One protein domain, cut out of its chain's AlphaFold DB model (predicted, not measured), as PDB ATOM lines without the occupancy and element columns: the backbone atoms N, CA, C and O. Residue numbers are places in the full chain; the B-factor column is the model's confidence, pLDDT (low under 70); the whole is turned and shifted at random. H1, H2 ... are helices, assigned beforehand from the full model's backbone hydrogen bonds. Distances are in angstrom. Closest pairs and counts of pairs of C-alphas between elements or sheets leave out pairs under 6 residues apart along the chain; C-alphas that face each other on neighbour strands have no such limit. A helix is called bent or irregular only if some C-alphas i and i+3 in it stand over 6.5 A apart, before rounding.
ATOM      1  N   VAL A 690     131.397 160.256 176.132       90.99
ATOM      2  CA  VAL A 690     131.347 159.491 177.392       90.99
ATOM      3  C   VAL A 690     132.039 158.140 177.235       90.99
ATOM      4  O   VAL A 690     132.878 157.776 178.060       90.99
ATOM      5  N   ASN A 691     131.726 157.400 176.171       91.68
ATOM      6  CA  ASN A 691     132.307 156.081 175.922       91.68
ATOM      7  C   ASN A 691     133.806 156.158 175.598       91.68
ATOM      8  O   ASN A 691     134.584 155.324 176.065       91.68
ATOM      9  N   SER A 692     134.229 157.183 174.853       92.00
ATOM     10  CA  SER A 692     135.637 157.474 174.568       92.00
ATOM     11  C   SER A 692     136.413 157.817 175.841       92.00
ATOM     12  O   SER A 692     137.511 157.300 176.065       92.00
ATOM     13  N   LEU A 693     135.832 158.643 176.716       91.91
ATOM     14  CA  LEU A 693     136.425 158.993 178.003       91.91
ATOM     15  C   LEU A 693     136.522 157.768 178.922       91.91
ATOM     16  O   LEU A 693     137.582 157.517 179.493       91.91
ATOM     17  N   ALA A 694     135.455 156.970 179.010       93.08
ATOM     18  CA  ALA A 694     135.432 155.736 179.787       93.08
ATOM     19  C   ALA A 694     136.512 154.748 179.319       93.08
ATOM     20  O   ALA A 694     137.256 154.224 180.146       93.08
ATOM     21  N   ALA A 695     136.658 154.547 178.005       91.98
ATOM     22  CA  ALA A 695     137.693 153.682 177.441       91.98
ATOM     23  C   ALA A 695     139.111 154.159 177.801       91.98
ATOM     24  O   ALA A 695     139.930 153.355 178.242       91.98
ATOM     25  N   LYS A 696     139.386 155.468 177.696       92.98
ATOM     26  CA  LYS A 696     140.691 156.060 178.049       92.98
ATOM     27  C   LYS A 696     141.036 155.930 179.531       92.98
ATOM     28  O   LYS A 696     142.212 155.773 179.858       92.98
ATOM     29  N   ILE A 697     140.040 156.041 180.415       92.69
ATOM     30  CA  ILE A 697     140.228 155.866 181.863       92.69
ATOM     31  C   ILE A 697     140.515 154.394 182.165       92.69
ATOM     32  O   ILE A 697     141.498 154.101 182.839       92.69
ATOM     33  N   VAL A 698     139.714 153.472 181.621       91.21
ATOM     34  CA  VAL A 698     139.901 152.023 181.806       91.21
ATOM     35  C   VAL A 698     141.274 151.572 181.303       91.21
ATOM     36  O   VAL A 698     141.966 150.856 182.018       91.21
ATOM     37  N   GLU A 699     141.696 152.021 180.120       89.54
ATOM     38  CA  GLU A 699     143.010 151.697 179.549       89.54
ATOM     39  C   GLU A 699     144.152 152.142 180.474       89.54
ATOM     40  O   GLU A 699     145.029 151.347 180.803       89.54
ATOM     41  N   ARG A 700     144.117 153.389 180.962       90.13
ATOM     42  CA  ARG A 700     145.149 153.903 181.875       90.13
ATOM     43  C   ARG A 700     145.158 153.172 183.212       90.13
ATOM     44  O   ARG A 700     146.225 152.809 183.695       90.13
ATOM     45  N   VAL A 701     143.983 152.905 183.785       87.89
ATOM     46  CA  VAL A 701     143.867 152.135 185.032       87.89
ATOM     47  C   VAL A 701     144.411 150.720 184.846       87.89
ATOM     48  O   VAL A 701     145.143 150.255 185.709       87.89
ATOM     49  N   GLN A 702     144.141 150.060 183.717       86.22
ATOM     50  CA  GLN A 702     144.689 148.733 183.409       86.22
ATOM     51  C   GLN A 702     146.215 148.734 183.240       86.22
ATOM     52  O   GLN A 702     146.853 147.724 183.533       86.22
ATOM     53  N   MET A 757     137.571 144.167 213.838       48.57
ATOM     54  CA  MET A 757     138.270 145.405 214.144       48.57
ATOM     55  C   MET A 757     138.993 145.939 212.912       48.57
ATOM     56  O   MET A 757     139.562 145.159 212.148       48.57
ATOM     57  N   PHE A 758     138.964 147.267 212.766       52.95
ATOM     58  CA  PHE A 758     139.790 148.064 211.860       52.95
ATOM     59  C   PHE A 758     140.976 147.269 211.284       52.95
ATOM     60  O   PHE A 758     141.786 146.792 212.089       52.95
ATOM     61  N   PRO A 759     141.138 147.141 209.946       50.85
ATOM     62  CA  PRO A 759     142.426 146.703 209.419       50.85
ATOM     63  C   PRO A 759     143.480 147.583 210.091       50.85
ATOM     64  O   PRO A 759     143.292 148.800 210.171       50.85
ATOM     65  N   SER A 760     144.486 146.959 210.700       55.78
ATOM     66  CA  SER A 760     145.475 147.583 211.579       55.78
ATOM     67  C   SER A 760     146.402 148.502 210.782       55.78
ATOM     68  O   SER A 760     147.593 148.243 210.647       55.78
ATOM     69  N   ILE A 761     145.846 149.570 210.212       61.22
ATOM     70  CA  ILE A 761     146.564 150.584 209.454       61.22
ATOM     71  C   ILE A 761     147.533 151.259 210.427       61.22
ATOM     72  O   ILE A 761     147.074 151.865 211.402       61.22
ATOM     73  N   PRO A 762     148.853 151.172 210.190       61.93
ATOM     74  CA  PRO A 762     149.837 151.800 211.057       61.93
ATOM     75  C   PRO A 762     149.585 153.308 211.191       61.93
ATOM     76  O   PRO A 762     149.323 153.996 210.205       61.93
ATOM     77  N   CYS A 763     149.700 153.834 212.410       61.95
ATOM     78  CA  CYS A 763     149.479 155.249 212.728       61.95
ATOM     79  C   CYS A 763     150.502 156.178 212.042       61.95
ATOM     80  O   CYS A 763     150.232 157.356 211.840       61.95
ATOM     81  N   ASP A 764     151.657 155.659 211.628       54.87
ATOM     82  CA  ASP A 764     152.750 156.420 210.999       54.87
ATOM     83  C   ASP A 764     152.619 156.476 209.467       54.87
ATOM     84  O   ASP A 764     153.597 156.601 208.731       54.87
ATOM     85  N   PHE A 765     151.412 156.293 208.943       64.86
ATOM     86  CA  PHE A 765     151.190 156.102 207.519       64.86
ATOM     87  C   PHE A 765     151.492 157.350 206.663       64.86
ATOM     88  O   PHE A 765     151.069 158.462 206.972       64.86
ATOM     89  N   SER A 766     152.140 157.133 205.512       63.59
ATOM     90  CA  SER A 766     152.199 158.091 204.402       63.59
ATOM     91  C   SER A 766     151.906 157.379 203.079       63.59
ATOM     92  O   SER A 766     152.416 156.283 202.831       63.59
ATOM     93  N   VAL A 767     151.083 157.998 202.225       67.12
ATOM     94  CA  VAL A 767     150.777 157.466 200.887       67.12
ATOM     95  C   VAL A 767     152.091 157.309 200.113       67.12
ATOM     96  O   VAL A 767     152.851 158.279 200.038       67.12
ATOM     97  N   PRO A 768     152.390 156.123 199.543       68.96
ATOM     98  CA  PRO A 768     153.598 155.927 198.752       68.96
ATOM     99  C   PRO A 768     153.704 156.959 197.621       68.96
ATOM    100  O   PRO A 768     152.673 157.385 197.090       68.96
ATOM    101  N   PRO A 769     154.924 157.342 197.206       71.66
ATOM    102  CA  PRO A 769     155.100 158.236 196.070       71.66
ATOM    103  C   PRO A 769     154.415 157.661 194.825       71.66
ATOM    104  O   PRO A 769     154.483 156.455 194.568       71.66
ATOM    105  N   LEU A 770     153.743 158.538 194.075       77.15
ATOM    106  CA  LEU A 770     153.038 158.191 192.843       77.15
ATOM    107  C   LEU A 770     154.025 157.541 191.869       77.15
ATOM    108  O   LEU A 770     155.107 158.070 191.611       77.15
ATOM    109  N   SER A 771     153.662 156.380 191.337       80.03
ATOM    110  CA  SER A 771     154.345 155.850 190.166       80.03
ATOM    111  C   SER A 771     154.008 156.709 188.945       80.03
ATOM    112  O   SER A 771     152.942 157.331 188.930       80.03
ATOM    113  N   PRO A 772     154.864 156.745 187.911       78.23
ATOM    114  CA  PRO A 772     154.588 157.548 186.722       78.23
ATOM    115  C   PRO A 772     153.267 157.147 186.048       78.23
ATOM    116  O   PRO A 772     152.577 158.000 185.499       78.23
ATOM    117  N   GLU A 773     152.870 155.872 186.132       84.38
ATOM    118  CA  GLU A 773     151.587 155.397 185.608       84.38
ATOM    119  C   GLU A 773     150.394 155.942 186.411       84.38
ATOM    120  O   GLU A 773     149.389 156.350 185.831       84.38
ATOM    121  N   VAL A 774     150.494 155.990 187.745       84.17
ATOM    122  CA  VAL A 774     149.434 156.549 188.601       84.17
ATOM    123  C   VAL A 774     149.402 158.075 188.510       84.17
ATOM    124  O   VAL A 774     148.324 158.665 188.530       84.17
ATOM    125  N   GLU A 775     150.552 158.731 188.357       85.60
ATOM    126  CA  GLU A 775     150.637 160.175 188.131       85.60
ATOM    127  C   GLU A 775     149.972 160.585 186.807       85.60
ATOM    128  O   GLU A 775     149.233 161.574 186.790       85.60
ATOM    129  N   ASP A 776     150.140 159.799 185.732       87.67
ATOM    130  CA  ASP A 776     149.417 160.011 184.467       87.67
ATOM    131  C   ASP A 776     147.900 159.874 184.660       87.67
ATOM    132  O   ASP A 776     147.143 160.740 184.220       87.67
ATOM    133  N   ILE A 777     147.439 158.849 185.394       88.65
ATOM    134  CA  ILE A 777     146.012 158.677 185.715       88.65
ATOM    135  C   ILE A 777     145.479 159.882 186.489       88.65
ATOM    136  O   ILE A 777     144.462 160.460 186.107       88.65
ATOM    137  N   VAL A 778     146.141 160.278 187.579       88.71
ATOM    138  CA  VAL A 778     145.677 161.380 188.433       88.71
ATOM    139  C   VAL A 778     145.657 162.693 187.651       88.71
ATOM    140  O   VAL A 778     144.671 163.425 187.732       88.71
ATOM    141  N   SER A 779     146.688 162.968 186.851       89.25
ATOM    142  CA  SER A 779     146.762 164.166 186.008       89.25
ATOM    143  C   SER A 779     145.654 164.183 184.951       89.25
ATOM    144  O   SER A 779     144.975 165.198 184.776       89.25
ATOM    145  N   PHE A 780     145.402 163.041 184.303       91.48
ATOM    146  CA  PHE A 780     144.317 162.885 183.334       91.48
ATOM    147  C   PHE A 780     142.941 163.124 183.973       91.48
ATOM    148  O   PHE A 780     142.114 163.859 183.429       91.48
ATOM    149  N   LEU A 781     142.698 162.554 185.157       91.69
ATOM    150  CA  LEU A 781     141.450 162.746 185.896       91.69
ATOM    151  C   LEU A 781     141.253 164.204 186.313       91.69
ATOM    152  O   LEU A 781     140.145 164.723 186.206       91.69
ATOM    153  N   GLN A 782     142.309 164.891 186.749       89.71
ATOM    154  CA  GLN A 782     142.235 166.312 187.092       89.71
ATOM    155  C   GLN A 782     141.873 167.170 185.875       89.71
ATOM    156  O   GLN A 782     140.977 168.014 185.970       89.71
ATOM    157  N   GLN A 783     142.515 166.917 184.730       90.16
ATOM    158  CA  GLN A 783     142.261 167.638 183.482       90.16
ATOM    159  C   GLN A 783     140.813 167.469 182.996       90.16
ATOM    160  O   GLN A 783     140.212 168.433 182.528       90.16
ATOM    161  N   HIS A 784     140.238 166.274 183.155       90.24
ATOM    162  CA  HIS A 784     138.873 165.945 182.730       90.24
ATOM    163  C   HIS A 784     137.843 165.946 183.873       90.24
ATOM    164  O   HIS A 784     136.742 165.413 183.732       90.24
ATOM    165  N   SER A 785     138.165 166.553 185.016       90.84
ATOM    166  CA  SER A 785     137.336 166.482 186.228       90.84
ATOM    167  C   SER A 785     135.914 167.027 186.046       90.84
ATOM    168  O   SER A 785     134.965 166.464 186.596       90.84
ATOM    169  N   ALA A 786     135.740 168.091 185.253       88.24
ATOM    170  CA  ALA A 786     134.430 168.677 184.966       88.24
ATOM    171  C   ALA A 786     133.532 167.722 184.162       88.24
ATOM    172  O   ALA A 786     132.385 167.493 184.554       88.24
ATOM    173  N   ASP A 787     134.072 167.120 183.101       90.41
ATOM    174  CA  ASP A 787     133.341 166.190 182.235       90.41
ATOM    175  C   ASP A 787     132.973 164.915 182.998       90.41
ATOM    176  O   ASP A 787     131.817 164.489 182.991       90.41
ATOM    177  N   ILE A 788     133.929 164.353 183.748       89.78
ATOM    178  CA  ILE A 788     133.712 163.163 184.582       89.78
ATOM    179  C   ILE A 788     132.602 163.425 185.601       89.78
ATOM    180  O   ILE A 788     131.714 162.594 185.772       89.78
ATOM    181  N   ARG A 789     132.588 164.591 186.255       90.80
ATOM    182  CA  ARG A 789     131.513 164.958 187.190       90.80
ATOM    183  C   ARG A 789     130.147 165.025 186.517       90.80
ATOM    184  O   ARG A 789     129.176 164.542 187.097       90.80
ATOM    185  N   ILE A 790     130.056 165.626 185.329       88.49
ATOM    186  CA  ILE A 790     128.794 165.694 184.577       88.49
ATOM    187  C   ILE A 790     128.310 164.276 184.266       88.49
ATOM    188  O   ILE A 790     127.142 163.973 184.487       88.49
ATOM    189  N   ILE A 791     129.208 163.382 183.850       90.03
ATOM    190  CA  ILE A 791     128.880 161.981 183.558       90.03
ATOM    191  C   ILE A 791     128.411 161.239 184.817       90.03
ATOM    192  O   ILE A 791     127.376 160.578 184.786       90.03
ATOM    193  N   LEU A 792     129.140 161.363 185.931       90.19
ATOM    194  CA  LEU A 792     128.822 160.684 187.194       90.19
ATOM    195  C   LEU A 792     127.500 161.157 187.813       90.19
ATOM    196  O   LEU A 792     126.803 160.365 188.438       90.19
ATOM    197  N   THR A 793     127.159 162.435 187.646       89.16
ATOM    198  CA  THR A 793     125.927 163.029 188.198       89.16
ATOM    199  C   THR A 793     124.745 162.999 187.231       89.16
ATOM    200  O   THR A 793     123.616 163.276 187.637       89.16
ATOM    201  N   SER A 794     124.974 162.659 185.961       87.68
ATOM    202  CA  SER A 794     123.918 162.572 184.958       87.68
ATOM    203  C   SER A 794     122.964 161.424 185.267       87.68
ATOM    204  O   SER A 794     123.387 160.302 185.539       87.68
ATOM    205  N   THR A 795     121.664 161.693 185.157       85.44
ATOM    206  CA  THR A 795     120.587 160.698 185.262       85.44
ATOM    207  C   THR A 795     120.211 160.085 183.909       85.44
ATOM    208  O   THR A 795     119.260 159.314 183.845       85.44
ATOM    209  N   SER A 796     120.908 160.442 182.824       86.82
ATOM    210  CA  SER A 796     120.617 159.924 181.483       86.82
ATOM    211  C   SER A 796     120.927 158.429 181.389       86.82
ATOM    212  O   SER A 796     122.048 158.012 181.692       86.82
ATOM    213  N   GLU A 797     119.956 157.635 180.929       87.01
ATOM    214  CA  GLU A 797     120.133 156.194 180.722       87.01
ATOM    215  C   GLU A 797     121.180 155.882 179.645       87.01
ATOM    216  O   GLU A 797     121.889 154.881 179.743       87.01
ATOM    217  N   GLU A 798     121.345 156.773 178.664       87.29
ATOM    218  CA  GLU A 798     122.320 156.625 177.576       87.29
ATOM    219  C   GLU A 798     123.768 156.619 178.085       87.29
ATOM    220  O   GLU A 798     124.649 156.011 177.479       87.29
ATOM    221  N   PHE A 799     124.026 157.265 179.226       89.89
ATOM    222  CA  PHE A 799     125.353 157.308 179.839       89.89
ATOM    223  C   PHE A 799     125.594 156.160 180.826       89.89
ATOM    224  O   PHE A 799     126.694 156.069 181.370       89.89
ATOM    225  N   ASN A 800     124.616 155.277 181.071       89.32
ATOM    226  CA  ASN A 800     124.715 154.240 182.105       89.32
ATOM    227  C   ASN A 800     125.923 153.308 181.912       89.32
ATOM    228  O   ASN A 800     126.600 152.996 182.894       89.32
ATOM    229  N   ASP A 801     126.203 152.881 180.676       89.85
ATOM    230  CA  ASP A 801     127.329 151.986 180.365       89.85
ATOM    231  C   ASP A 801     128.674 152.682 180.621       89.85
ATOM    232  O   ASP A 801     129.463 152.241 181.459       89.85
ATOM    233  N   GLY A 802     128.901 153.843 179.998       90.00
ATOM    234  CA  GLY A 802     130.125 154.621 180.199       90.00
ATOM    235  C   GLY A 802     130.339 155.052 181.654       90.00
ATOM    236  O   GLY A 802     131.443 154.911 182.181       90.00
ATOM    237  N   ARG A 803     129.280 155.485 182.354       92.16
ATOM    238  CA  ARG A 803     129.325 155.817 183.787       92.16
ATOM    239  C   ARG A 803     129.725 154.606 184.628       92.16
ATOM    240  O   ARG A 803     130.597 154.734 185.480       92.16
ATOM    241  N   SER A 804     129.139 153.433 184.377       90.92
ATOM    242  CA  SER A 804     129.453 152.210 185.130       90.92
ATOM    243  C   SER A 804     130.912 151.791 184.957       90.92
ATOM    244  O   SER A 804     131.573 151.508 185.953       90.92
ATOM    245  N   ARG A 805     131.445 151.863 183.730       90.92
ATOM    246  CA  ARG A 805     132.863 151.582 183.441       90.92
ATOM    247  C   ARG A 805     133.811 152.561 184.132       90.92
ATOM    248  O   ARG A 805     134.832 152.140 184.663       90.92
ATOM    249  N   ILE A 806     133.475 153.855 184.155       91.75
ATOM    250  CA  ILE A 806     134.272 154.868 184.869       91.75
ATOM    251  C   ILE A 806     134.268 154.585 186.372       91.75
ATOM    252  O   ILE A 806     135.326 154.597 186.994       91.75
ATOM    253  N   VAL A 807     133.100 154.308 186.957       91.42
ATOM    254  CA  VAL A 807     132.980 154.000 188.390       91.42
ATOM    255  C   VAL A 807     133.794 152.755 188.748       91.42
ATOM    256  O   VAL A 807     134.527 152.781 189.729       91.42
ATOM    257  N   GLU A 808     133.715 151.692 187.948       90.55
ATOM    258  CA  GLU A 808     134.488 150.461 188.165       90.55
ATOM    259  C   GLU A 808     135.995 150.675 188.007       90.55
ATOM    260  O   GLU A 808     136.766 150.143 188.798       90.55
ATOM    261  N   ALA A 809     136.424 151.504 187.052       88.43
ATOM    262  CA  ALA A 809     137.834 151.842 186.879       88.43
ATOM    263  C   ALA A 809     138.385 152.693 188.037       88.43
ATOM    264  O   ALA A 809     139.500 152.466 188.497       88.43
ATOM    265  N   LEU A 810     137.616 153.670 188.533       89.76
ATOM    266  CA  LEU A 810     138.039 154.527 189.650       89.76
ATOM    267  C   LEU A 810     138.072 153.783 190.990       89.76
ATOM    268  O   LEU A 810     138.854 154.135 191.872       89.76
ATOM    269  N   LEU A 811     137.225 152.763 191.132       88.60
ATOM    270  CA  LEU A 811     137.092 151.925 192.321       88.60
ATOM    271  C   LEU A 811     137.764 150.554 192.139       88.60
ATOM    272  O   LEU A 811     137.337 149.572 192.743       88.60
ATOM    273  N   VAL A 812     138.807 150.482 191.306       83.73
ATOM    274  CA  VAL A 812     139.588 149.257 191.113       83.73
ATOM    275  C   VAL A 812     140.246 148.833 192.427       83.73
ATOM    276  O   VAL A 812     140.946 149.610 193.086       83.73
ATOM    277  N   GLU A 813     140.032 147.567 192.770       77.24
ATOM    278  CA  GLU A 813     140.710 146.848 193.841       77.24
ATOM    279  C   GLU A 813     141.408 145.647 193.207       77.24
ATOM    280  O   GLU A 813     140.769 144.796 192.583       77.24
ATOM    281  N   ASN A 814     142.735 145.594 193.312       69.63
ATOM    282  CA  ASN A 814     143.479 144.418 192.896       69.63
ATOM    283  C   ASN A 814     143.192 143.313 193.917       69.63
ATOM    284  O   ASN A 814     143.455 143.498 195.102       69.63
ATOM    285  N   SER A 815     142.636 142.188 193.470       55.19
ATOM    286  CA  SER A 815     142.193 141.072 194.310       55.19
ATOM    287  C   SER A 815     143.372 140.311 194.942       55.19
ATOM    288  O   SER A 815     143.656 139.163 194.611       55.19
ATOM    289  N   GLY A 816     144.078 140.967 195.863       52.87
ATOM    290  CA  GLY A 816     144.926 140.333 196.868       52.87
ATOM    291  C   GLY A 816     144.080 139.853 198.046       52.87
ATOM    292  O   GLY A 816     142.964 140.326 198.263       52.87
ATOM    293  N   SER A 817     144.578 138.886 198.817       48.14
ATOM    294  CA  SER A 817     143.910 138.516 200.067       48.14
ATOM    295  C   SER A 817     143.929 139.708 201.039       48.14
ATOM    296  O   SER A 817     144.855 140.510 201.008       48.14
ATOM    297  N   CYS A 818     142.945 139.834 201.937       48.67
ATOM    298  CA  CYS A 818     142.916 140.889 202.974       48.67
ATOM    299  C   CYS A 818     144.240 140.970 203.775       48.67
ATOM    300  O   CYS A 818     144.695 142.044 204.162       48.67
ATOM    301  N   ASN A 819     144.911 139.826 203.952       50.38
ATOM    302  CA  ASN A 819     146.221 139.745 204.600       50.38
ATOM    303  C   ASN A 819     147.344 140.369 203.754       50.38
ATOM    304  O   ASN A 819     148.312 140.876 204.318       50.38
ATOM    305  N   ASP A 820     147.219 140.351 202.425       55.58
ATOM    306  CA  ASP A 820     148.160 141.008 201.518       55.58
ATOM    307  C   ASP A 820     148.030 142.528 201.584       55.58
ATOM    308  O   ASP A 820     149.037 143.201 201.405       55.58
ATOM    309  N   GLU A 821     146.848 143.084 201.882       53.07
ATOM    310  CA  GLU A 821     146.704 144.529 202.104       53.07
ATOM    311  C   GLU A 821     147.450 144.957 203.366       53.07
ATOM    312  O   GLU A 821     148.296 145.842 203.294       53.07
ATOM    313  N   GLN A 822     147.209 144.290 204.503       55.10
ATOM    314  CA  GLN A 822     147.945 144.559 205.742       55.10
ATOM    315  C   GLN A 822     149.456 144.392 205.528       55.10
ATOM    316  O   GLN A 822     150.231 145.272 205.887       55.10
ATOM    317  N   ALA A 823     149.878 143.316 204.855       56.30
ATOM    318  CA  ALA A 823     151.278 143.112 204.504       56.30
ATOM    319  C   ALA A 823     151.806 144.176 203.525       56.30
ATOM    320  O   ALA A 823     152.983 144.526 203.598       56.30
ATOM    321  N   ALA A 824     150.981 144.698 202.615       57.13
ATOM    322  CA  ALA A 824     151.352 145.779 201.706       57.13
ATOM    323  C   ALA A 824     151.543 147.100 202.462       57.13
ATOM    324  O   ALA A 824     152.510 147.807 202.175       57.13
ATOM    325  N   TRP A 825     150.693 147.387 203.454       58.55
ATOM    326  CA  TRP A 825     150.859 148.528 204.357       58.55
ATOM    327  C   TRP A 825     152.102 148.361 205.257       58.55
ATOM    328  O   TRP A 825     152.913 149.280 205.360       58.55
ATOM    329  N   ASP A 826     152.318 147.176 205.839       56.87
ATOM    330  CA  ASP A 826     153.426 146.896 206.769       56.87
ATOM    331  C   ASP A 826     154.804 146.854 206.075       56.87
ATOM    332  O   ASP A 826     155.823 147.261 206.645       56.87
ATOM    333  N   GLN A 827     154.874 146.386 204.823       55.01
ATOM    334  CA  GLN A 827     156.143 146.229 204.096       55.01
ATOM    335  C   GLN A 827     156.852 147.552 203.785       55.01
ATOM    336  O   GLN A 827     158.063 147.531 203.548       55.01
ATOM    337  N   GLN A 828     156.158 148.694 203.826       51.78
ATOM    338  CA  GLN A 828     156.786 150.010 203.652       51.78
ATOM    339  C   GLN A 828     157.769 150.339 204.797       51.78
ATOM    340  O   GLN A 828     158.710 151.105 204.592       51.78
ATOM    341  N   GLN A 864     153.391 149.577 194.764       68.59
ATOM    342  CA  GLN A 864     152.187 150.411 194.813       68.59
ATOM    343  C   GLN A 864     151.125 149.745 195.697       68.59
ATOM    344  O   GLN A 864     151.155 148.527 195.893       68.59
ATOM    345  N   LEU A 865     150.186 150.537 196.215       72.37
ATOM    346  CA  LEU A 865     149.014 150.013 196.919       72.37
ATOM    347  C   LEU A 865     148.086 149.275 195.944       72.37
ATOM    348  O   LEU A 865     148.084 149.602 194.761       72.37
ATOM    349  N   PRO A 866     147.278 148.307 196.404       74.44
ATOM    350  CA  PRO A 866     146.383 147.538 195.536       74.44
ATOM    351  C   PRO A 866     145.141 148.315 195.063       74.44
ATOM    352  O   PRO A 866     144.341 147.769 194.306       74.44
ATOM    353  N   THR A 867     144.961 149.568 195.491       81.03
ATOM    354  CA  THR A 867     143.788 150.398 195.183       81.03
ATOM    355  C   THR A 867     144.194 151.795 194.713       81.03
ATOM    356  O   THR A 867     145.177 152.372 195.181       81.03
ATOM    357  N   LEU A 868     143.408 152.374 193.798       85.90
ATOM    358  CA  LEU A 868     143.616 153.744 193.304       85.90
ATOM    359  C   LEU A 868     143.118 154.812 194.302       85.90
ATOM    360  O   LEU A 868     143.635 155.930 194.336       85.90
ATOM    361  N   LEU A 869     142.130 154.474 195.138       88.06
ATOM    362  CA  LEU A 869     141.422 155.414 196.013       88.06
ATOM    363  C   LEU A 869     142.332 156.242 196.952       88.06
ATOM    364  O   LEU A 869     142.122 157.454 197.018       88.06
ATOM    365  N   PRO A 870     143.355 155.680 197.633       85.84
ATOM    366  CA  PRO A 870     144.250 156.464 198.493       85.84
ATOM    367  C   PRO A 870     144.983 157.586 197.744       85.84
ATOM    368  O   PRO A 870     145.152 158.684 198.272       85.84
ATOM    369  N   TYR A 871     145.368 157.344 196.487       86.71
ATOM    370  CA  TYR A 871     146.034 158.340 195.645       86.71
ATOM    371  C   TYR A 871     145.074 159.451 195.203       86.71
ATOM    372  O   TYR A 871     145.467 160.615 195.115       86.71
ATOM    373  N   LEU A 872     143.801 159.114 194.970       88.22
ATOM    374  CA  LEU A 872     142.763 160.103 194.672       88.22
ATOM    375  C   LEU A 872     142.435 160.964 195.897       88.22
ATOM    376  O   LEU A 872     142.262 162.170 195.753       88.22
ATOM    377  N   LEU A 873     142.398 160.374 197.097       87.96
ATOM    378  CA  LEU A 873     142.172 161.106 198.349       87.96
ATOM    379  C   LEU A 873     143.318 162.080 198.665       87.96
ATOM    380  O   LEU A 873     143.064 163.178 199.148       87.96
ATOM    381  N   ALA A 874     144.562 161.725 198.325       86.21
ATOM    382  CA  ALA A 874     145.720 162.611 198.472       86.21
ATOM    383  C   ALA A 874     145.757 163.764 197.446       86.21
ATOM    384  O   ALA A 874     146.503 164.733 197.603       86.21
ATOM    385  N   SER A 875     144.970 163.670 196.372       85.60
ATOM    386  CA  SER A 875     145.012 164.586 195.238       85.60
ATOM    387  C   SER A 875     143.866 165.596 195.292       85.60
ATOM    388  O   SER A 875     142.719 165.279 194.984       85.60
ATOM    389  N   LYS A 876     144.180 166.862 195.604       79.76
ATOM    390  CA  LYS A 876     143.180 167.941 195.763       79.76
ATOM    391  C   LYS A 876     142.211 168.074 194.582       79.76
ATOM    392  O   LYS A 876     141.024 168.303 194.788       79.76
ATOM    393  N   GLY A 877     142.693 167.913 193.347       78.90
ATOM    394  CA  GLY A 877     141.834 167.990 192.160       78.90
ATOM    395  C   GLY A 877     140.883 166.792 192.014       78.90
ATOM    396  O   GLY A 877     139.746 166.956 191.565       78.90
ATOM    397  N   ALA A 878     141.306 165.604 192.459       86.84
ATOM    398  CA  ALA A 878     140.509 164.380 192.392       86.84
ATOM    399  C   ALA A 878     139.412 164.309 193.469       86.84
ATOM    400  O   ALA A 878     138.404 163.636 193.253       86.84
ATOM    401  N   ILE A 879     139.537 165.059 194.575       87.64
ATOM    402  CA  ILE A 879     138.501 165.148 195.623       87.64
ATOM    403  C   ILE A 879     137.142 165.531 195.023       87.64
ATOM    404  O   ILE A 879     136.129 164.944 195.385       87.64
ATOM    405  N   SER A 880     137.108 166.437 194.041       88.22
ATOM    406  CA  SER A 880     135.855 166.844 193.386       88.22
ATOM    407  C   SER A 880     135.143 165.702 192.640       88.22
ATOM    408  O   SER A 880     133.911 165.664 192.593       88.22
ATOM    409  N   ILE A 881     135.906 164.753 192.087       90.50
ATOM    410  CA  ILE A 881     135.389 163.539 191.441       90.50
ATOM    411  C   ILE A 881     134.896 162.564 192.512       90.50
ATOM    412  O   ILE A 881     133.800 162.019 192.389       90.50
ATOM    413  N   LEU A 882     135.662 162.389 193.594       91.66
ATOM    414  CA  LEU A 882     135.270 161.546 194.727       91.66
ATOM    415  C   LEU A 882     133.998 162.050 195.413       91.66
ATOM    416  O   LEU A 882     133.170 161.241 195.809       91.66
ATOM    417  N   THR A 883     133.789 163.363 195.502       92.38
ATOM    418  CA  THR A 883     132.538 163.955 195.992       92.38
ATOM    419  C   THR A 883     131.350 163.589 195.104       92.38
ATOM    420  O   THR A 883     130.283 163.251 195.613       92.38
ATOM    421  N   ALA A 884     131.521 163.606 193.778       90.11
ATOM    422  CA  ALA A 884     130.472 163.170 192.856       90.11
ATOM    423  C   ALA A 884     130.186 161.663 192.988       90.11
ATOM    424  O   ALA A 884     129.022 161.264 193.029       90.11
ATOM    425  N   LEU A 885     131.228 160.833 193.135       91.82
ATOM    426  CA  LEU A 885     131.081 159.401 193.424       91.82
ATOM    427  C   LEU A 885     130.376 159.155 194.760       91.82
ATOM    428  O   LEU A 885     129.481 158.318 194.824       91.82
ATOM    429  N   ALA A 886     130.735 159.895 195.805       92.17
ATOM    430  CA  ALA A 886     130.099 159.809 197.112       92.17
ATOM    431  C   ALA A 886     128.613 160.166 197.039       92.17
ATOM    432  O   ALA A 886     127.809 159.511 197.688       92.17
ATOM    433  N   ASN A 887     128.242 161.148 196.214       91.06
ATOM    434  CA  ASN A 887     126.858 161.587 196.092       91.06
ATOM    435  C   ASN A 887     125.975 160.603 195.304       91.06
ATOM    436  O   ASN A 887     124.845 160.332 195.704       91.06
ATOM    437  N   CYS A 888     126.480 160.073 194.183       89.61
ATOM    438  CA  CYS A 888     125.680 159.301 193.219       89.61
ATOM    439  C   CYS A 888     125.930 157.783 193.261       89.61
ATOM    440  O   CYS A 888     125.089 157.004 192.817       89.61
ATOM    441  N   HIS A 889     127.076 157.350 193.786       89.11
ATOM    442  CA  HIS A 889     127.533 155.956 193.784       89.11
ATOM    443  C   HIS A 889     128.072 155.515 195.155       89.11
ATOM    444  O   HIS A 889     128.972 154.673 195.233       89.11
ATOM    445  N   ALA A 890     127.494 156.048 196.240       88.47
ATOM    446  CA  ALA A 890     127.891 155.759 197.619       88.47
ATOM    447  C   ALA A 890     128.022 154.253 197.898       88.47
ATOM    448  O   ALA A 890     129.043 153.821 198.422       88.47
ATOM    449  N   ALA A 891     127.055 153.440 197.460       86.34
ATOM    450  CA  ALA A 891     127.041 151.993 197.699       86.34
ATOM    451  C   ALA A 891     128.292 151.259 197.173       86.34
ATOM    452  O   ALA A 891     128.758 150.313 197.803       86.34
ATOM    453  N   LYS A 892     128.862 151.703 196.040       86.94
ATOM    454  CA  LYS A 892     130.109 151.136 195.494       86.94
ATOM    455  C   LYS A 892     131.354 151.735 196.160       86.94
ATOM    456  O   LYS A 892     132.341 151.032 196.343       86.94
ATOM    457  N   LEU A 893     131.318 153.019 196.528       91.23
ATOM    458  CA  LEU A 893     132.452 153.729 197.133       91.23
ATOM    459  C   LEU A 893     132.684 153.344 198.604       91.23
ATOM    460  O   LEU A 893     133.828 153.170 199.019       91.23
ATOM    461  N   LEU A 894     131.620 153.232 199.401       89.76
ATOM    462  CA  LEU A 894     131.674 153.088 200.861       89.76
ATOM    463  C   LEU A 894     132.519 151.898 201.356       89.76
ATOM    464  O   LEU A 894     133.290 152.105 202.299       89.76
ATOM    465  N   PRO A 895     132.451 150.689 200.757       86.20
ATOM    466  CA  PRO A 895     133.269 149.551 201.187       86.20
ATOM    467  C   PRO A 895     134.780 149.770 201.034       86.20
ATOM    468  O   PRO A 895     135.552 149.251 201.839       86.20
ATOM    469  N   LEU A 896     135.200 150.541 200.026       85.06
ATOM    470  CA  LEU A 896     136.605 150.896 199.801       85.06
ATOM    471  C   LEU A 896     137.013 152.109 200.636       85.06
ATOM    472  O   LEU A 896     138.088 152.133 201.234       85.06
ATOM    473  N   LEU A 897     136.131 153.109 200.722       89.40
ATOM    474  CA  LEU A 897     136.366 154.323 201.493       89.40
ATOM    475  C   LEU A 897     136.574 154.010 202.974       89.40
ATOM    476  O   LEU A 897     137.515 154.528 203.565       89.40
ATOM    477  N   CYS A 898     135.772 153.120 203.568       86.10
ATOM    478  CA  CYS A 898     135.922 152.761 204.980       86.10
ATOM    479  C   CYS A 898     137.264 152.085 205.301       86.10
ATOM    480  O   CYS A 898     137.716 152.170 206.438       86.10
ATOM    481  N   ARG A 899     137.928 151.472 204.309       82.31
ATOM    482  CA  ARG A 899     139.276 150.902 204.454       82.31
ATOM    483  C   ARG A 899     140.384 151.945 204.317       82.31
ATOM    484  O   ARG A 899     141.445 151.766 204.891       82.31
ATOM    485  N   CYS A 900     140.155 153.020 203.563       83.02
ATOM    486  CA  CYS A 900     141.211 153.970 203.197       83.02
ATOM    487  C   CYS A 900     141.115 155.324 203.911       83.02
ATOM    488  O   CYS A 900     142.074 156.082 203.867       83.02
ATOM    489  N   ILE A 901     139.978 155.669 204.526       87.22
ATOM    490  CA  ILE A 901     139.707 157.037 205.006       87.22
ATOM    491  C   ILE A 901     140.471 157.424 206.281       87.22
ATOM    492  O   ILE A 901     140.685 158.612 206.498       87.22
ATOM    493  N   LEU A 902     140.892 156.458 207.109       85.57
ATOM    494  CA  LEU A 902     141.491 156.718 208.429       85.57
ATOM    495  C   LEU A 902     142.650 157.736 208.398       85.57
ATOM    496  O   LEU A 902     142.565 158.730 209.124       85.57
ATOM    497  N   PRO A 903     143.670 157.595 207.528       83.05
ATOM    498  CA  PRO A 903     144.765 158.564 207.456       83.05
ATOM    499  C   PRO A 903     144.359 159.952 206.953       83.05
ATOM    500  O   PRO A 903     145.093 160.918 207.132       83.05
ATOM    501  N   PHE A 904     143.189 160.068 206.328       87.72
ATOM    502  CA  PHE A 904     142.668 161.320 205.786       87.72
ATOM    503  C   PHE A 904     141.649 161.987 206.719       87.72
ATOM    504  O   PHE A 904     141.089 163.019 206.360       87.72
ATOM    505  N   LEU A 905     141.414 161.454 207.927       86.78
ATOM    506  CA  LEU A 905     140.506 162.076 208.902       86.78
ATOM    507  C   LEU A 905     140.991 163.448 209.393       86.78
ATOM    508  O   LEU A 905     140.181 164.252 209.851       86.78
ATOM    509  N   LEU A 906     142.292 163.733 209.286       84.64
ATOM    510  CA  LEU A 906     142.860 165.055 209.567       84.64
ATOM    511  C   LEU A 906     142.726 166.035 208.392       84.64
ATOM    512  O   LEU A 906     142.887 167.242 208.586       84.64
ATOM    513  N   ASP A 907     142.403 165.550 207.191       87.08
ATOM    514  CA  ASP A 907     142.111 166.408 206.048       87.08
ATOM    515  C   ASP A 907     140.631 166.806 206.065       87.08
ATOM    516  O   ASP A 907     139.729 166.063 205.662       87.08
ATOM    517  N   THR A 908     140.374 168.029 206.522       85.63
ATOM    518  CA  THR A 908     139.023 168.592 206.601       85.63
ATOM    519  C   THR A 908     138.315 168.616 205.248       85.63
ATOM    520  O   THR A 908     137.091 168.479 205.212       85.63
ATOM    521  N   THR A 909     139.046 168.743 204.135       86.86
ATOM    522  CA  THR A 909     138.449 168.769 202.795       86.86
ATOM    523  C   THR A 909     137.932 167.395 202.392       86.86
ATOM    524  O   THR A 909     136.811 167.298 201.888       86.86
ATOM    525  N   VAL A 910     138.683 166.331 202.689       89.98
ATOM    526  CA  VAL A 910     138.272 164.944 202.442       89.98
ATOM    527  C   VAL A 910     137.084 164.573 203.326       89.98
ATOM    528  O   VAL A 910     136.088 164.038 202.834       89.98
ATOM    529  N   VAL A 911     137.140 164.907 204.618       90.41
ATOM    530  CA  VAL A 911     136.051 164.603 205.557       90.41
ATOM    531  C   VAL A 911     134.756 165.299 205.144       90.41
ATOM    532  O   VAL A 911     133.725 164.640 205.047       90.41
ATOM    533  N   GLN A 912     134.792 166.601 204.844       89.70
ATOM    534  CA  GLN A 912     133.588 167.360 204.482       89.70
ATOM    535  C   GLN A 912     133.064 167.018 203.082       89.70
ATOM    536  O   GLN A 912     131.854 166.911 202.886       89.70
ATOM    537  N   SER A 913     133.955 166.844 202.104       90.24
ATOM    538  CA  SER A 913     133.557 166.701 200.697       90.24
ATOM    539  C   SER A 913     133.300 165.251 200.292       90.24
ATOM    540  O   SER A 913     132.559 165.016 199.342       90.24
ATOM    541  N   VAL A 914     133.907 164.275 200.972       91.44
ATOM    542  CA  VAL A 914     133.769 162.847 200.644       91.44
ATOM    543  C   VAL A 914     133.105 162.098 201.791       91.44
ATOM    544  O   VAL A 914     132.055 161.503 201.578       91.44
ATOM    545  N   GLY A 915     133.659 162.167 203.007       91.46
ATOM    546  CA  GLY A 915     133.154 161.414 204.164       91.46
ATOM    547  C   GLY A 915     131.705 161.759 204.521       91.46
ATOM    548  O   GLY A 915     130.833 160.898 204.488       91.46
ATOM    549  N   VAL A 916     131.432 163.037 204.796       92.33
ATOM    550  CA  VAL A 916     130.097 163.560 205.137       92.33
ATOM    551  C   VAL A 916     129.093 163.341 204.004       92.33
ATOM    552  O   VAL A 916     127.938 163.010 204.266       92.33
ATOM    553  N   VAL A 917     129.516 163.515 202.750       91.38
ATOM    554  CA  VAL A 917     128.649 163.305 201.581       91.38
ATOM    555  C   VAL A 917     128.283 161.828 201.450       91.38
ATOM    556  O   VAL A 917     127.101 161.511 201.390       91.38
ATOM    557  N   ALA A 918     129.265 160.923 201.503       91.47
ATOM    558  CA  ALA A 918     129.038 159.483 201.393       91.47
ATOM    559  C   ALA A 918     128.130 158.956 202.514       91.47
ATOM    560  O   ALA A 918     127.291 158.087 202.282       91.47
ATOM    561  N   LEU A 919     128.271 159.506 203.720       91.28
ATOM    562  CA  LEU A 919     127.477 159.119 204.880       91.28
ATOM    563  C   LEU A 919     126.014 159.587 204.767       91.28
ATOM    564  O   LEU A 919     125.105 158.864 205.162       91.28
ATOM    565  N   ARG A 920     125.775 160.756 204.157       90.75
ATOM    566  CA  ARG A 920     124.421 161.264 203.865       90.75
ATOM    567  C   ARG A 920     123.747 160.561 202.691       90.75
ATOM    568  O   ARG A 920     122.524 160.454 202.682       90.75
ATOM    569  N   SER A 921     124.522 160.136 201.699       89.42
ATOM    570  CA  SER A 921     123.997 159.496 200.489       89.42
ATOM    571  C   SER A 921     123.507 158.066 200.721       89.42
ATOM    572  O   SER A 921     122.620 157.620 199.999       89.42
ATOM    573  N   ASP A 922     124.032 157.367 201.729       89.03
ATOM    574  CA  ASP A 922     123.511 156.077 202.196       89.03
ATOM    575  C   ASP A 922     123.119 156.178 203.680       89.03
ATOM    576  O   ASP A 922     123.964 155.955 204.553       89.03
TER     577      ASP A 922
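What this domain is: This is residues 690 to 702, 757 to 828 and 864 to 922 of the 1557 residues of the protein "WW domain-containing protein" of Trypanosoma brucei brucei (strain 927/4 GUTat10.1) (UniProt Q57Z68). Three helices, H3, H7 and H9, lie side by side in a row and run nearly the same way, with H7 in the middle; H4 and H8 pack slantwise on one side of this row, H4 on H3 and H8 on H9. H1 packs on H4 and H2, short H6 lies near the middle of the whole, and H5 sits off to one side, touching no other helix. The printed part has 144 residues with nine named helices, H1 to H9 in chain order, and no named strand; its class is all helix. It is compact, with a radius of gyration of the C-alphas of 14.8 A and spans of 43 by 33 by 26 A.

How they stand to each other: H1, residues 690 to 702, touches H4, residues 797 to 810, at a shallow tilt of 16 degrees, the same way; their closest C-alphas, of Asn 691 and Gly 802, are 5.0 A apart. With residues 697 to 701 alone H1 touches H2, residues 772 to 783, closest at Arg 700 and Ile 777, C-alphas 6.2 A apart. H3, residues 785 to 793, touches H4 at a steep tilt of 59 degrees, closest at the C-alphas of Leu 792 and Arg 803, 6.0 A. H5, residues 818 to 828, touches no helix. H7, residues 876 to 888, is the hub, touching five helices. It touches H3 at a shallow tilt of 9 degrees, with C-alphas 789 and 881 closest at 5.9 A. It touches H9, residues 908 to 921, at a shallow tilt of 11 degrees, with C-alphas 886 and 918 closest at 4.4 A. H6, residues 869 to 873, touches H8, residues 890 to 900, closest at C-alphas 870 and 900, 6.1 A. H8 and H9 form a helical hairpin, tilted 41 degrees. Every O i to N i+4 pair is within hydrogen-bond range in H1, H2, H3 and H6; the others have 8 of 10 in H4, 6 of 7 in H5, 7 of 9 in H7, 4 of 7 in H8 and 8 of 10 in H9.

Where its parts are: H1 begins at C-alpha 690, (131.347, 159.491, 177.392), and is 18.2 A long. H4 is 20.1 A, H7 19.7 A and H9 18.6 A long; H9 ends at C-alpha 921, (123.997, 159.496, 200.489). H4 is irregular, with C-alphas 798 and 801 7.4 A apart, and H8 only just, with C-alphas 892 and 895 6.7 A apart.

The domain as a whole: Residues 703 to 756 and 829 to 863 are not printed; the gaps are 31.6 A and 10.0 A between C-alphas. No link printed whole is long. Residues 757 to 768, 814 to 828 and 864 have pLDDT under 70.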